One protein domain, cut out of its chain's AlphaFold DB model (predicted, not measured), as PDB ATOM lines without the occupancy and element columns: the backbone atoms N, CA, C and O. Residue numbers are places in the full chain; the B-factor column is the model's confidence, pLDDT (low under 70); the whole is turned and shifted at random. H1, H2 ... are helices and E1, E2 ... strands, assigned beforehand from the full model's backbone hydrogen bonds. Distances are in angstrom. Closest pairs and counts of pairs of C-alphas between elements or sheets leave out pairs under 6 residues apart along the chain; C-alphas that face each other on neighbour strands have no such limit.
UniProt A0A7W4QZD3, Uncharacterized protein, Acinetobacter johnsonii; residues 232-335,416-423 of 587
ATOM      1  N   PRO A 232     117.393  98.148  67.383       92.06
ATOM      2  CA  PRO A 232     116.813  99.435  67.756       92.06
ATOM      3  C   PRO A 232     115.859  99.994  66.701       92.06
ATOM      4  O   PRO A 232     116.199 100.087  65.523       92.06
ATOM      5  N   ILE A 233     114.664 100.377  67.145       92.31
ATOM      6  CA  ILE A 233     113.578 100.954  66.350       92.31
ATOM      7  C   ILE A 233     113.067 102.195  67.083       92.31
ATOM      8  O   ILE A 233     112.998 102.219  68.314       92.31
ATOM      9  N   TRP A 234     112.714 103.225  66.320       93.00
ATOM     10  CA  TRP A 234     112.169 104.468  66.852       93.00
ATOM     11  C   TRP A 234     110.656 104.375  67.072       93.00
ATOM     12  O   TRP A 234     109.914 104.065  66.139       93.00
ATOM     13  N   HIS A 235     110.198 104.696  68.282       92.69
ATOM     14  CA  HIS A 235     108.782 104.754  68.652       92.69
ATOM     15  C   HIS A 235     108.375 106.173  69.055       92.69
ATOM     16  O   HIS A 235     108.941 106.747  69.985       92.69
ATOM     17  N   ASN A 236     107.371 106.731  68.372       90.81
ATOM     18  CA  ASN A 236     106.839 108.078  68.635       90.81
ATOM     19  C   ASN A 236     105.703 108.102  69.677       90.81
ATOM     20  O   ASN A 236     105.204 109.174  70.011       90.81
ATOM     21  N   GLY A 237     105.257 106.938  70.160       87.19
ATOM     22  CA  GLY A 237     104.218 106.834  71.183       87.19
ATOM     23  C   GLY A 237     104.766 106.872  72.611       87.19
ATOM     24  O   GLY A 237     105.961 107.033  72.854       87.19
ATOM     25  N   THR A 238     103.881 106.689  73.590       88.00
ATOM     26  CA  THR A 238     104.280 106.501  74.994       88.00
ATOM     27  C   THR A 238     104.692 105.046  75.245       88.00
ATOM     28  O   THR A 238     104.347 104.157  74.464       88.00
ATOM     29  N   ARG A 239     105.365 104.761  76.371       84.88
ATOM     30  CA  ARG A 239     105.707 103.378  76.774       84.88
ATOM     31  C   ARG A 239     104.480 102.457  76.868       84.88
ATOM     32  O   ARG A 239     104.601 101.271  76.610       84.88
ATOM     33  N   LEU A 240     103.301 103.016  77.160       80.06
ATOM     34  CA  LEU A 240     102.025 102.288  77.231       80.06
ATOM     35  C   LEU A 240     101.492 101.842  75.862       80.06
ATOM     36  O   LEU A 240     100.604 101.005  75.796       80.06
ATOM     37  N   THR A 241     101.998 102.440  74.785       82.06
ATOM     38  CA  THR A 241     101.596 102.148  73.398       82.06
ATOM     39  C   THR A 241     102.618 101.278  72.670       82.06
ATOM     40  O   THR A 241     102.567 101.168  71.451       82.06
ATOM     41  N   ILE A 242     103.596 100.726  73.395       84.56
ATOM     42  CA  ILE A 242     104.524  99.743  72.839       84.56
ATOM     43  C   ILE A 242     103.754  98.432  72.691       84.56
ATOM     44  O   ILE A 242     103.236  97.911  73.678       84.56
ATOM     45  N   ASP A 243     103.679  97.927  71.464       81.31
ATOM     46  CA  ASP A 243     102.970  96.687  71.157       81.31
ATOM     47  C   ASP A 243     103.617  95.469  71.833       81.31
ATOM     48  O   ASP A 243     104.834  95.407  72.044       81.31
ATOM     49  N   ASP A 244     102.800  94.452  72.111       77.50
ATOM     50  CA  ASP A 244     103.280  93.190  72.663       77.50
ATOM     51  C   ASP A 244     104.359  92.550  71.772       77.50
ATOM     52  O   ASP A 244     104.295  92.553  70.540       77.50
ATOM     53  N   GLY A 245     105.367  91.955  72.411       80.69
ATOM     54  CA  GLY A 245     106.537  91.393  71.735       80.69
ATOM     55  C   GLY A 245     107.640  92.407  71.406       80.69
ATOM     56  O   GLY A 245     108.702  92.010  70.904       80.69
ATOM     57  N   TYR A 246     107.441  93.682  71.749       86.81
ATOM     58  CA  TYR A 246     108.489  94.697  71.803       86.81
ATOM     59  C   TYR A 246     108.858  95.051  73.244       86.81
ATOM     60  O   TYR A 246     108.084  94.870  74.182       86.81
ATOM     61  N   ALA A 247     110.068  95.568  73.423       89.19
ATOM     62  CA  ALA A 247     110.510  96.149  74.675       89.19
ATOM     63  C   ALA A 247     111.297  97.436  74.454       89.19
ATOM     64  O   ALA A 247     112.038  97.559  73.479       89.19
ATOM     65  N   SER A 248     111.175  98.373  75.388       92.50
ATOM     66  CA  SER A 248     112.027  99.559  75.448       92.50
ATOM     67  C   SER A 248     113.479  99.210  75.790       92.50
ATOM     68  O   SER A 248     113.764  98.185  76.405       92.50
ATOM     69  N   TYR A 249     114.412 100.076  75.402       94.12
ATOM     70  CA  TYR A 249     115.798 100.049  75.869       94.12
ATOM     71  C   TYR A 249     115.970 100.939  77.101       94.12
ATOM     72  O   TYR A 249     116.561 102.015  77.014       94.12
ATOM     73  N   ASP A 250     115.414 100.503  78.230       93.94
ATOM     74  CA  ASP A 250     115.391 101.259  79.490       93.94
ATOM     75  C   ASP A 250     116.344 100.682  80.555       93.94
ATOM     76  O   ASP A 250     116.263 101.038  81.730       93.94
ATOM     77  N   GLY A 251     117.231  99.749  80.187       93.25
ATOM     78  CA  GLY A 251     118.128  99.110  81.156       93.25
ATOM     79  C   GLY A 251     117.462  98.056  82.049       93.25
ATOM     80  O   GLY A 251     118.026  97.661  83.077       93.25
ATOM     81  N   GLN A 252     116.252  97.610  81.708       92.00
ATOM     82  CA  GLN A 252     115.479  96.662  82.505       92.00
ATOM     83  C   GLN A 252     116.043  95.236  82.445       92.00
ATOM     84  O   GLN A 252     116.626  94.812  81.441       92.00
ATOM     85  N   LEU A 253     115.832  94.477  83.524       93.25
ATOM     86  CA  LEU A 253     116.107  93.041  83.556       93.25
ATOM     87  C   LEU A 253     114.973  92.273  82.881       93.25
ATOM     88  O   LEU A 253     113.800  92.504  83.165       93.25
ATOM     89  N   LEU A 254     115.342  91.322  82.032       91.19
ATOM     90  CA  LEU A 254     114.440  90.365  81.412       91.19
ATOM     91  C   LEU A 254     114.816  88.946  81.839       91.19
ATOM     92  O   LEU A 254     115.987  88.630  82.055       91.19
ATOM     93  N   ASN A 255     113.815  88.075  81.954       91.44
ATOM     94  CA  ASN A 255     114.031  86.671  82.287       91.44
ATOM     95  C   ASN A 255     114.403  85.871  81.027       91.44
ATOM     96  O   ASN A 255     113.722  85.958  80.002       91.44
ATOM     97  N   ARG A 256     115.461  85.059  81.108       91.94
ATOM     98  CA  ARG A 256     115.946  84.225  79.998       91.94
ATOM     99  C   ARG A 256     114.903  83.203  79.539       91.94
ATOM    100  O   ARG A 256     114.807  82.954  78.343       91.94
ATOM    101  N   ALA A 257     114.107  82.653  80.459       88.50
ATOM    102  CA  ALA A 257     113.062  81.676  80.150       88.50
ATOM    103  C   ALA A 257     111.898  82.289  79.357       88.50
ATOM    104  O   ALA A 257     111.315  81.618  78.510       88.50
ATOM    105  N   ASN A 258     111.604  83.575  79.578       83.88
ATOM    106  CA  ASN A 258     110.551  84.287  78.848       83.88
ATOM    107  C   ASN A 258     111.024  84.748  77.460       83.88
ATOM    108  O   ASN A 258     110.215  84.887  76.545       83.88
ATOM    109  N   PHE A 259     112.333  84.972  77.293       88.50
ATOM    110  CA  PHE A 259     112.931  85.480  76.053       88.50
ATOM    111  C   PHE A 259     114.125  84.631  75.570       88.50
ATOM    112  O   PHE A 259     115.216  85.171  75.348       88.50
ATOM    113  N   PRO A 260     113.953  83.310  75.361       88.88
ATOM    114  CA  PRO A 260     115.065  82.400  75.082       88.88
ATOM    115  C   PRO A 260     115.758  82.710  73.748       88.88
ATOM    116  O   PRO A 260     116.987  82.710  73.670       88.88
ATOM    117  N   SER A 261     114.992  83.053  72.707       87.88
ATOM    118  CA  SER A 261     115.535  83.375  71.381       87.88
ATOM    119  C   SER A 261     116.317  84.687  71.368       87.88
ATOM    120  O   SER A 261     117.357  84.782  70.713       87.88
ATOM    121  N   LEU A 262     115.849  85.700  72.107       90.69
ATOM    122  CA  LEU A 262     116.602  86.941  72.269       90.69
ATOM    123  C   LEU A 262     117.887  86.673  73.048       90.69
ATOM    124  O   LEU A 262     118.946  87.105  72.608       90.69
ATOM    125  N   TRP A 263     117.820  85.919  74.147       94.06
ATOM    126  CA  TRP A 263     119.000  85.593  74.944       94.06
ATOM    127  C   TRP A 263     120.066  84.826  74.143       94.06
ATOM    128  O   TRP A 263     121.248  85.173  74.177       94.06
ATOM    129  N   ALA A 264     119.667  83.834  73.343       92.31
ATOM    130  CA  ALA A 264     120.572  83.135  72.426       92.31
ATOM    131  C   ALA A 264     121.245  84.094  71.424       92.31
ATOM    132  O   ALA A 264     122.444  83.984  71.142       92.31
ATOM    133  N   LYS A 265     120.498  85.080  70.911       91.75
ATOM    134  CA  LYS A 265     121.039  86.091  69.998       91.75
ATOM    135  C   LYS A 265     121.974  87.077  70.703       91.75
ATOM    136  O   LYS A 265     123.021  87.398  70.152       91.75
ATOM    137  N   VAL A 266     121.632  87.526  71.912       94.94
ATOM    138  CA  VAL A 266     122.471  88.412  72.735       94.94
ATOM    139  C   VAL A 266     123.853  87.802  72.938       94.94
ATOM    140  O   VAL A 266     124.846  88.449  72.627       94.94
ATOM    141  N   GLN A 267     123.914  86.533  73.342       95.12
ATOM    142  CA  GLN A 267     125.180  85.834  73.586       95.12
ATOM    143  C   GLN A 267     126.046  85.655  72.330       95.12
ATOM    144  O   GLN A 267     127.263  85.564  72.437       95.12
ATOM    145  N   SER A 268     125.434  85.561  71.147       93.62
ATOM    146  CA  SER A 268     126.145  85.203  69.913       93.62
ATOM    147  C   SER A 268     126.424  86.376  68.975       93.62
ATOM    148  O   SER A 268     127.290  86.253  68.108       93.62
ATOM    149  N   LYS A 269     125.673  87.480  69.082       92.31
ATOM    150  CA  LYS A 269     125.683  88.571  68.089       92.31
ATOM    151  C   LYS A 269     125.778  89.978  68.672       92.31
ATOM    152  O   LYS A 269     126.033  90.897  67.900       92.31
ATOM    153  N   PHE A 270     125.557  90.172  69.971       94.50
ATOM    154  CA  PHE A 270     125.606  91.495  70.597       94.50
ATOM    155  C   PHE A 270     126.781  91.613  71.569       94.50
ATOM    156  O   PHE A 270     127.322  90.615  72.041       94.50
ATOM    157  N   VAL A 271     127.159  92.853  71.886       94.69
ATOM    158  CA  VAL A 271     128.117  93.131  72.960       94.69
ATOM    159  C   VAL A 271     127.452  92.805  74.296       94.69
ATOM    160  O   VAL A 271     126.449  93.424  74.664       94.69
ATOM    161  N   LEU A 272     128.022  91.829  74.997       96.88
ATOM    162  CA  LEU A 272     127.577  91.344  76.297       96.88
ATOM    163  C   LEU A 272     128.698  91.550  77.318       96.88
ATOM    164  O   LEU A 272     129.799  91.032  77.139       96.88
ATOM    165  N   ILE A 273     128.404  92.284  78.386       97.12
ATOM    166  CA  ILE A 273     129.321  92.518  79.509       97.12
ATOM    167  C   ILE A 273     128.752  91.944  80.811       97.12
ATOM    168  O   ILE A 273     127.599  91.508  80.866       97.12
ATOM    169  N   SER A 274     129.551  91.938  81.877       97.44
ATOM    170  CA  SER A 274     129.053  91.555  83.204       97.44
ATOM    171  C   SER A 274     128.067  92.597  83.752       97.44
ATOM    172  O   SER A 274     128.224  93.793  83.499       97.44
ATOM    173  N   ASP A 275     127.072  92.174  84.541       97.56
ATOM    174  CA  ASP A 275     126.142  93.129  85.177       97.56
ATOM    175  C   ASP A 275     126.868  94.080  86.137       97.56
ATOM    176  O   ASP A 275     126.524  95.255  86.217       97.56
ATOM    177  N   ALA A 276     127.940  93.615  86.788       97.31
ATOM    178  CA  ALA A 276     128.780  94.450  87.642       97.31
ATOM    179  C   ALA A 276     129.437  95.607  86.867       97.31
ATOM    180  O   ALA A 276     129.383  96.751  87.314       97.31
ATOM    181  N   GLU A 277     130.016  95.336  85.691       96.56
ATOM    182  CA  GLU A 277     130.605  96.376  84.835       96.56
ATOM    183  C   GLU A 277     129.536  97.341  84.303       96.56
ATOM    184  O   GLU A 277     129.736  98.558  84.307       96.56
ATOM    185  N   TRP A 278     128.382  96.807  83.895       97.25
ATOM    186  CA  TRP A 278     127.258  97.591  83.385       97.25
ATOM    187  C   TRP A 278     126.715  98.576  84.432       97.25
ATOM    188  O   TRP A 278     126.459  99.746  84.134       97.25
ATOM    189  N   LEU A 279     126.560  98.112  85.676       95.75
ATOM    190  CA  LEU A 279     126.076  98.923  86.792       95.75
ATOM    191  C   LEU A 279     127.104  99.978  87.205       95.75
ATOM    192  O   LEU A 279     126.737 101.140  87.378       95.75
ATOM    193  N   ALA A 280     128.379  99.589  87.310       96.62
ATOM    194  CA  ALA A 280     129.455 100.473  87.751       96.62
ATOM    195  C   ALA A 280     129.775 101.589  86.746       96.62
ATOM    196  O   ALA A 280     130.270 102.645  87.145       96.62
ATOM    197  N   ASN A 281     129.518 101.375  85.451       95.06
ATOM    198  CA  ASN A 281     129.913 102.316  84.413       95.06
ATOM    199  C   ASN A 281     128.736 102.741  83.516       95.06
ATOM    200  O   ASN A 281     128.431 102.066  82.529       95.06
ATOM    201  N   PRO A 282     128.140 103.927  83.760       95.56
ATOM    202  CA  PRO A 282     127.082 104.476  82.915       95.56
ATOM    203  C   PRO A 282     127.446 104.591  81.429       95.56
ATOM    204  O   PRO A 282     126.553 104.549  80.590       95.56
ATOM    205  N   THR A 283     128.735 104.688  81.071       94.81
ATOM    206  CA  THR A 283     129.167 104.743  79.660       94.81
ATOM    207  C   THR A 283     129.098 103.393  78.943       94.81
ATOM    208  O   THR A 283     129.201 103.345  77.721       94.81
ATOM    209  N   LYS A 284     128.902 102.287  79.667       95.38
ATOM    210  CA  LYS A 284     128.796 100.929  79.110       95.38
ATOM    211  C   LYS A 284     127.355 100.446  78.955       95.38
ATOM    212  O   LYS A 284     127.118  99.334  78.490       95.38
ATOM    213  N   ARG A 285     126.374 101.290  79.286       96.50
ATOM    214  CA  ARG A 285     124.956 100.909  79.312       96.50
ATOM    215  C   ARG A 285     124.309 100.727  77.943       96.50
ATOM    216  O   ARG A 285     123.181 100.254  77.875       96.50
ATOM    217  N   ALA A 286     125.016 101.029  76.854       95.94
ATOM    218  CA  ALA A 286     124.581 100.656  75.510       95.94
ATOM    219  C   ALA A 286     124.821  99.161  75.194       95.94
ATOM    220  O   ALA A 286     124.383  98.688  74.146       95.94
ATOM    221  N   ALA A 287     125.494  98.413  76.078       96.62
ATOM    222  CA  ALA A 287     125.677  96.968  75.961       96.62
ATOM    223  C   ALA A 287     124.552  96.198  76.664       96.62
ATOM    224  O   ALA A 287     123.898  96.714  77.575       96.62
ATOM    225  N   TYR A 288     124.362  94.937  76.274       97.81
ATOM    226  CA  TYR A 288     123.609  93.989  77.090       97.81
ATOM    227  C   TYR A 288     124.458  93.569  78.292       97.81
ATOM    228  O   TYR A 288     125.686  93.513  78.200       97.81
ATOM    229  N   SER A 289     123.811  93.221  79.404       97.50
ATOM    230  CA  SER A 289     124.495  92.620  80.553       97.50
ATOM    231  C   SER A 289     124.050  91.175  80.790       97.50
ATOM    232  O   SER A 289     122.918  90.787  80.482       97.50
ATOM    233  N   SER A 290     124.940  90.388  81.398       96.69
ATOM    234  CA  SER A 290     124.686  89.012  81.833       96.69
ATOM    235  C   SER A 290     123.582  88.866  82.889       96.69
ATOM    236  O   SER A 290     123.215  87.731  83.196       96.69
ATOM    237  N   GLY A 291     123.083  89.967  83.464       95.69
ATOM    238  CA  GLY A 291     122.174  89.962  84.611       95.69
ATOM    239  C   GLY A 291     122.788  89.240  85.813       95.69
ATOM    240  O   GLY A 291     124.001  89.270  86.021       95.69
ATOM    241  N   ASP A 292     121.957  88.505  86.545       94.38
ATOM    242  CA  ASP A 292     122.360  87.609  87.644       94.38
ATOM    243  C   ASP A 292     123.275  86.436  87.223       94.38
ATOM    244  O   ASP A 292     123.669  85.626  88.058       94.38
ATOM    245  N   GLY A 293     123.587  86.293  85.930       92.88
ATOM    246  CA  GLY A 293     124.411  85.211  85.396       92.88
ATOM    247  C   GLY A 293     123.656  83.900  85.163       92.88
ATOM    248  O   GLY A 293     124.134  83.069  84.386       92.88
ATOM    249  N   VAL A 294     122.446  83.737  85.708       92.75
ATOM    250  CA  VAL A 294     121.710  82.463  85.710       92.75
ATOM    251  C   VAL A 294     120.346  82.590  85.039       92.75
ATOM    252  O   VAL A 294     120.117  81.945  84.014       92.75
ATOM    253  N   THR A 295     119.449  83.417  85.578       92.94
ATOM    254  CA  THR A 295     118.030  83.454  85.185       92.94
ATOM    255  C   THR A 295     117.642  84.699  84.391       92.94
ATOM    256  O   THR A 295     116.615  84.707  83.709       92.94
ATOM    257  N   THR A 296     118.473  85.738  84.412       94.81
ATOM    258  CA  THR A 296     118.169  87.052  83.837       94.81
ATOM    259  C   THR A 296     119.260  87.547  82.899       94.81
ATOM    260  O   THR A 296     120.374  87.026  82.851       94.81
ATOM    261  N   PHE A 297     118.924  88.559  82.111       95.62
ATOM    262  CA  PHE A 297     119.861  89.383  81.359       95.62
ATOM    263  C   PHE A 297     119.319  90.811  81.312       95.62
ATOM    264  O   PHE A 297     118.112  91.022  81.461       95.62
ATOM    265  N   ARG A 298     120.193  91.799  81.134       95.38
ATOM    266  CA  ARG A 298     119.796  93.211  81.128       95.38
ATOM    267  C   ARG A 298     119.810  93.783  79.721       95.38
ATOM    268  O   ARG A 298     120.769  93.577  78.974       95.38
ATOM    269  N   MET A 299     118.756  94.520  79.385       95.56
ATOM    270  CA  MET A 299     118.679  95.308  78.159       95.56
ATOM    271  C   MET A 299     119.651  96.498  78.209       95.56
ATOM    272  O   MET A 299     119.905  97.025  79.290       95.56
ATOM    273  N   PRO A 300     120.150  96.982  77.062       96.69
ATOM    274  CA  PRO A 300     120.771  98.296  76.990       96.69
ATOM    275  C   PRO A 300     119.822  99.406  77.469       96.69
ATOM    276  O   PRO A 300     118.603  99.298  77.318       96.69
ATOM    277  N   ASP A 301     120.378 100.493  77.999       96.12
ATOM    278  CA  ASP A 301     119.648 101.710  78.362       96.12
ATOM    279  C   ASP A 301     119.920 102.824  77.341       96.12
ATOM    280  O   ASP A 301     120.664 103.772  77.597       96.12
ATOM    281  N   LEU A 302     119.348 102.681  76.144       95.50
ATOM    282  CA  LEU A 302     119.480 103.674  75.072       95.50
ATOM    283  C   LEU A 302     118.589 104.898  75.302       95.50
ATOM    284  O   LEU A 302     118.825 105.952  74.721       95.50
ATOM    285  N   ASN A 303     117.567 104.778  76.148       94.75
ATOM    286  CA  ASN A 303     116.689 105.895  76.485       94.75
ATOM    287  C   ASN A 303     117.227 106.743  77.648       94.75
ATOM    288  O   ASN A 303     116.732 107.848  77.878       94.75
ATOM    289  N   GLY A 304     118.222 106.245  78.388       93.62
ATOM    290  CA  GLY A 304     118.735 106.889  79.593       93.62
ATOM    291  C   GLY A 304     117.708 106.898  80.726       93.62
ATOM    292  O   GLY A 304     117.575 107.893  81.441       93.62
ATOM    293  N   PHE A 305     116.925 105.830  80.860       92.19
ATOM    294  CA  PHE A 305     115.785 105.755  81.767       92.19
ATOM    295  C   PHE A 305     116.205 105.745  83.242       92.19
ATOM    296  O   PHE A 305     115.617 106.469  84.050       92.19
ATOM    297  N   LEU A 306     117.247 104.989  83.602       91.38
ATOM    298  CA  LEU A 306     117.683 104.872  85.000       91.38
ATOM    299  C   LEU A 306     118.231 106.201  85.529       91.38
ATOM    300  O   LEU A 306     118.823 106.975  84.780       91.38
ATOM    301  N   ALA A 307     118.042 106.490  86.819       92.50
ATOM    302  CA  ALA A 307     118.351 107.798  87.410       92.50
ATOM    303  C   ALA A 307     119.794 108.273  87.144       92.50
ATOM    304  O   ALA A 307     120.004 109.440  86.826       92.50
ATOM    305  N   ASP A 308     120.754 107.355  87.197       93.75
ATOM    306  CA  ASP A 308     122.191 107.569  87.017       93.75
ATOM    307  C   ASP A 308     122.695 107.299  85.583       93.75
ATOM    308  O   ASP A 308     123.897 107.363  85.318       93.75
ATOM    309  N   SER A 309     121.794 107.009  84.641       94.75
ATOM    310  CA  SER A 309     122.152 106.873  83.228       94.75
ATOM    311  C   SER A 309     122.418 108.221  82.570       94.75
ATOM    312  O   SER A 309     121.810 109.243  82.896       94.75
ATOM    313  N   ILE A 310     123.288 108.195  81.560       94.31
ATOM    314  CA  ILE A 310     123.431 109.291  80.599       94.31
ATOM    315  C   ILE A 310     122.090 109.434  79.864       94.31
ATOM    316  O   ILE A 310     121.498 108.434  79.465       94.31
ATOM    317  N   LYS A 311     121.570 110.659  79.754       91.50
ATOM    318  CA  LYS A 311     120.206 110.927  79.275       91.50
ATOM    319  C   LYS A 311     120.180 111.184  77.770       91.50
ATOM    320  O   LYS A 311     121.118 111.767  77.243       91.50
ATOM    321  N   GLY A 312     119.092 110.784  77.106       86.75
ATOM    322  CA  GLY A 312     118.766 111.231  75.745       86.75
ATOM    323  C   GLY A 312     119.775 110.827  74.666       86.75
ATOM    324  O   GLY A 312     120.184 111.671  73.874       86.75
ATOM    325  N   LEU A 313     120.192 109.557  74.620       91.81
ATOM    326  CA  LEU A 313     121.231 109.128  73.682       91.81
ATOM    327  C   LEU A 313     120.782 109.260  72.220       91.81
ATOM    328  O   LEU A 313     119.702 108.814  71.819       91.81
ATOM    329  N   PHE A 314     121.697 109.778  71.402       88.88
ATOM    330  CA  PHE A 314     121.597 109.785  69.951       88.88
ATOM    331  C   PHE A 314     122.473 108.677  69.356       88.88
ATOM    332  O   PHE A 314     123.669 108.593  69.647       88.88
ATOM    333  N   LEU A 315     121.889 107.812  68.522       90.19
ATOM    334  CA  LEU A 315     122.615 106.690  67.924       90.19
ATOM    335  C   LEU A 315     123.468 107.156  66.741       90.19
ATOM    336  O   LEU A 315     123.025 107.926  65.890       90.19
ATOM    337  N   ARG A 316     124.703 106.652  66.678       87.25
ATOM    338  CA  ARG A 316     125.685 106.955  65.632       87.25
ATOM    339  C   ARG A 316     126.312 105.673  65.092       87.25
ATOM    340  O   ARG A 316     126.336 104.660  65.785       87.25
ATOM    341  N   GLY A 317     126.851 105.736  63.875       89.31
ATOM    342  CA  GLY A 317     127.690 104.662  63.337       89.31
ATOM    343  C   GLY A 317     128.960 104.463  64.173       89.31
ATOM    344  O   GLY A 317     129.435 105.401  64.817       89.31
ATOM    345  N   ASP A 318     129.512 103.252  64.145       87.88
ATOM    346  CA  ASP A 318     130.674 102.853  64.952       87.88
ATOM    347  C   ASP A 318     132.015 103.404  64.437       87.88
ATOM    348  O   ASP A 318     133.037 103.263  65.106       87.88
ATOM    349  N   GLY A 319     132.025 104.020  63.251       88.94
ATOM    350  CA  GLY A 319     133.236 104.573  62.644       88.94
ATOM    351  C   GLY A 319     134.312 103.517  62.385       88.94
ATOM    352  O   GLY A 319     135.490 103.859  62.348       88.94
ATOM    353  N   ASN A 320     133.938 102.235  62.249       88.38
ATOM    354  CA  ASN A 320     134.881 101.114  62.180       88.38
ATOM    355  C   ASN A 320     135.830 101.053  63.400       88.38
ATOM    356  O   ASN A 320     137.027 100.795  63.274       88.38
ATOM    357  N   GLY A 321     135.306 101.359  64.591       86.75
ATOM    358  CA  GLY A 321     136.060 101.337  65.847       86.75
ATOM    359  C   GLY A 321     136.932 102.570  66.096       86.75
ATOM    360  O   GLY A 321     137.636 102.619  67.108       86.75
ATOM    361  N   SER A 322     136.890 103.580  65.219       88.44
ATOM    362  CA  SER A 322     137.544 104.865  65.458       88.44
ATOM    363  C   SER A 322     136.656 106.050  65.108       88.44
ATOM    364  O   SER A 322     136.069 106.138  64.032       88.44
ATOM    365  N   ILE A 323     136.575 107.006  66.027       87.56
ATOM    366  CA  ILE A 323     135.781 108.218  65.853       87.56
ATOM    367  C   ILE A 323     136.661 109.404  66.222       87.56
ATOM    368  O   ILE A 323     137.152 109.495  67.340       87.56
ATOM    369  N   ALA A 324     136.857 110.322  65.271       85.19
ATOM    370  CA  ALA A 324     137.641 111.544  65.464       85.19
ATOM    371  C   ALA A 324     139.070 111.324  66.024       85.19
ATOM    372  O   ALA A 324     139.596 112.203  66.701       85.19
ATOM    373  N   GLY A 325     139.701 110.184  65.710       82.94
ATOM    374  CA  GLY A 325     141.063 109.841  66.144       82.94
ATOM    375  C   GLY A 325     141.140 109.041  67.447       82.94
ATOM    376  O   GLY A 325     142.229 108.625  67.831       82.94
ATOM    377  N   GLU A 326     140.008 108.775  68.098       85.62
ATOM    378  CA  GLU A 326     139.935 107.952  69.307       85.62
ATOM    379  C   GLU A 326     139.489 106.527  68.959       85.62
ATOM    380  O   GLU A 326     138.629 106.333  68.096       85.62
ATOM    381  N   THR A 327     140.069 105.520  69.619       87.88
ATOM    382  CA  THR A 327     139.611 104.126  69.527       87.88
ATOM    383  C   THR A 327     138.389 103.940  70.413       87.88
ATOM    384  O   THR A 327     138.495 104.000  71.638       87.88
ATOM    385  N   ILE A 328     137.234 103.686  69.802       85.75
ATOM    386  CA  ILE A 328     135.958 103.542  70.505       85.75
ATOM    387  C   ILE A 328     135.411 102.136  70.271       85.75
ATOM    388  O   ILE A 328     135.104 101.747  69.146       85.75
ATOM    389  N   TYR A 329     135.257 101.374  71.353       84.12
ATOM    390  CA  TYR A 329     134.630 100.054  71.300       84.12
ATOM    391  C   TYR A 329     133.110 100.172  71.151       84.12
ATOM    392  O   TYR A 329     132.489 101.066  71.739       84.12
ATOM    393  N   GLN A 330     132.502  99.233  70.417       83.81
ATOM    394  CA  GLN A 330     131.046  99.141  70.273       83.81
ATOM    395  C   GLN A 330     130.348  99.140  71.641       83.81
ATOM    396  O   GLN A 330     130.898  98.667  72.636       83.81
ATOM    397  N   ALA A 331     129.133  99.694  71.679       88.06
ATOM    398  CA  ALA A 331     128.339  99.857  72.897       88.06
ATOM    399  C   ALA A 331     128.978 100.745  73.994       88.06
ATOM    400  O   ALA A 331     128.573 100.695  75.155       88.06
ATOM    401  N   THR A 332     129.939 101.603  73.626       91.81
ATOM    402  CA  THR A 332     130.432 102.688  74.489       91.81
ATOM    403  C   THR A 332     129.667 103.979  74.198       91.81
ATOM    404  O   THR A 332     129.555 104.404  73.049       91.81
ATOM    405  N   ILE A 333     129.146 104.616  75.245       93.56
ATOM    406  CA  ILE A 333     128.430 105.888  75.178       93.56
ATOM    407  C   ILE A 333     129.445 107.023  75.290       93.56
ATOM    408  O   ILE A 333     130.154 107.146  76.291       93.56
ATOM    409  N   LEU A 334     129.483 107.866  74.262       90.38
ATOM    410  CA  LEU A 334     130.242 109.112  74.259       90.38
ATOM    411  C   LEU A 334     129.388 110.218  74.883       90.38
ATOM    412  O   LEU A 334     128.193 110.305  74.604       90.38
ATOM    413  N   LYS A 335     130.002 111.050  75.725       89.38
ATOM    414  CA  LYS A 335     129.353 112.242  76.285       89.38
ATOM    415  C   LYS A 335     129.409 113.402  75.291       89.38
ATOM    416  O   LYS A 335     130.047 113.301  74.240       89.38
ATOM    417  N   VAL A 416     111.999 113.771  70.090       90.31
ATOM    418  CA  VAL A 416     112.122 112.915  71.283       90.31
ATOM    419  C   VAL A 416     111.095 111.789  71.203       90.31
ATOM    420  O   VAL A 416     109.915 112.035  70.978       90.31
ATOM    421  N   GLY A 417     111.564 110.565  71.400       91.44
ATOM    422  CA  GLY A 417     110.798 109.328  71.308       91.44
ATOM    423  C   GLY A 417     111.507 108.231  72.092       91.44
ATOM    424  O   GLY A 417     112.390 108.514  72.904       91.44
ATOM    425  N   ILE A 418     111.096 106.986  71.884       93.12
ATOM    426  CA  ILE A 418     111.573 105.842  72.659       93.12
ATOM    427  C   ILE A 418     112.279 104.870  71.721       93.12
ATOM    428  O   ILE A 418     111.705 104.417  70.730       93.12
ATOM    429  N   TRP A 419     113.508 104.498  72.063       94.62
ATOM    430  CA  TRP A 419     114.171 103.346  71.478       94.62
ATOM    431  C   TRP A 419     113.534 102.071  72.017       94.62
ATOM    432  O   TRP A 419     113.549 101.812  73.227       94.62
ATOM    433  N   ILE A 420     113.000 101.269  71.102       92.56
ATOM    434  CA  ILE A 420     112.434  99.950  71.376       92.56
ATOM    435  C   ILE A 420     113.121  98.897  70.509       92.56
ATOM    436  O   ILE A 420     113.789  99.218  69.529       92.56
ATOM    437  N   CYS A 421     112.943  97.628  70.836       91.31
ATOM    438  CA  CYS A 421     113.275  96.524  69.951       91.31
ATOM    439  C   CYS A 421     112.262  95.410  70.082       91.31
ATOM    440  O   CYS A 421     111.562  95.276  71.082       91.31
ATOM    441  N   ARG A 422     112.240  94.556  69.070       88.38
ATOM    442  CA  ARG A 422     111.533  93.293  69.155       88.38
ATOM    443  C   ARG A 422     112.293  92.319  70.056       88.38
ATOM    444  O   ARG A 422     113.493  92.112  69.858       88.38
ATOM    445  N   VAL A 423     111.589  91.685  70.991       86.88
ATOM    446  CA  VAL A 423     112.181  90.780  71.993       86.88
ATOM    447  C   VAL A 423     111.715  89.328  71.893       86.88
ATOM    448  O   VAL A 423     112.361  88.437  72.441       86.88
TER     449      VAL A 423
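AT A GLANCE: This is residues 232 to 335 and 416 to 423 of the 587 residues of an uncharacterized protein of Acinetobacter johnsonii (UniProt A0A7W4QZD3). With little regular structure, loops join two small antiparallel sheets, E1-E5-E2 and E3-E4; H1 is near E4, and residues 299 to 335 reach out to Gly 325. Two named helices and five strands, E1 E2 E3 H1 H2 E4 E5, hold 33 of 112 printed residues; the class is mixed. The whole is compact, radius of gyration of the C-alphas 13.9 A, with spans of 42, 33 and 26 A.

HOW THE PARTS SIT: At E1, residues 233 to 235, find N 233, 2.8 A from O 420 of E5, 418 to 422. N 247 of E2, 246 to 248, is 2.8 A from O 421. N 254 of E3, 253 to 255, is 2.8 A from O 297 of E4, 296 to 298. E4 and H1, 260 to 269, come closest at C-alphas 297 and 263, 7.5 A. H1 and H2, 275 to 280, have every O i to N i+4 pair within hydrogen-bond range.

IN THESE COORDINATES: E1 begins at C-alpha 233, (113.578, 100.954, 66.350); E5 ends at C-alpha 422, (111.533, 93.293, 69.155).

THE WHOLE: Residues 336 to 415 are cut out; C-alphas 335 and 416 are 18.0 A apart.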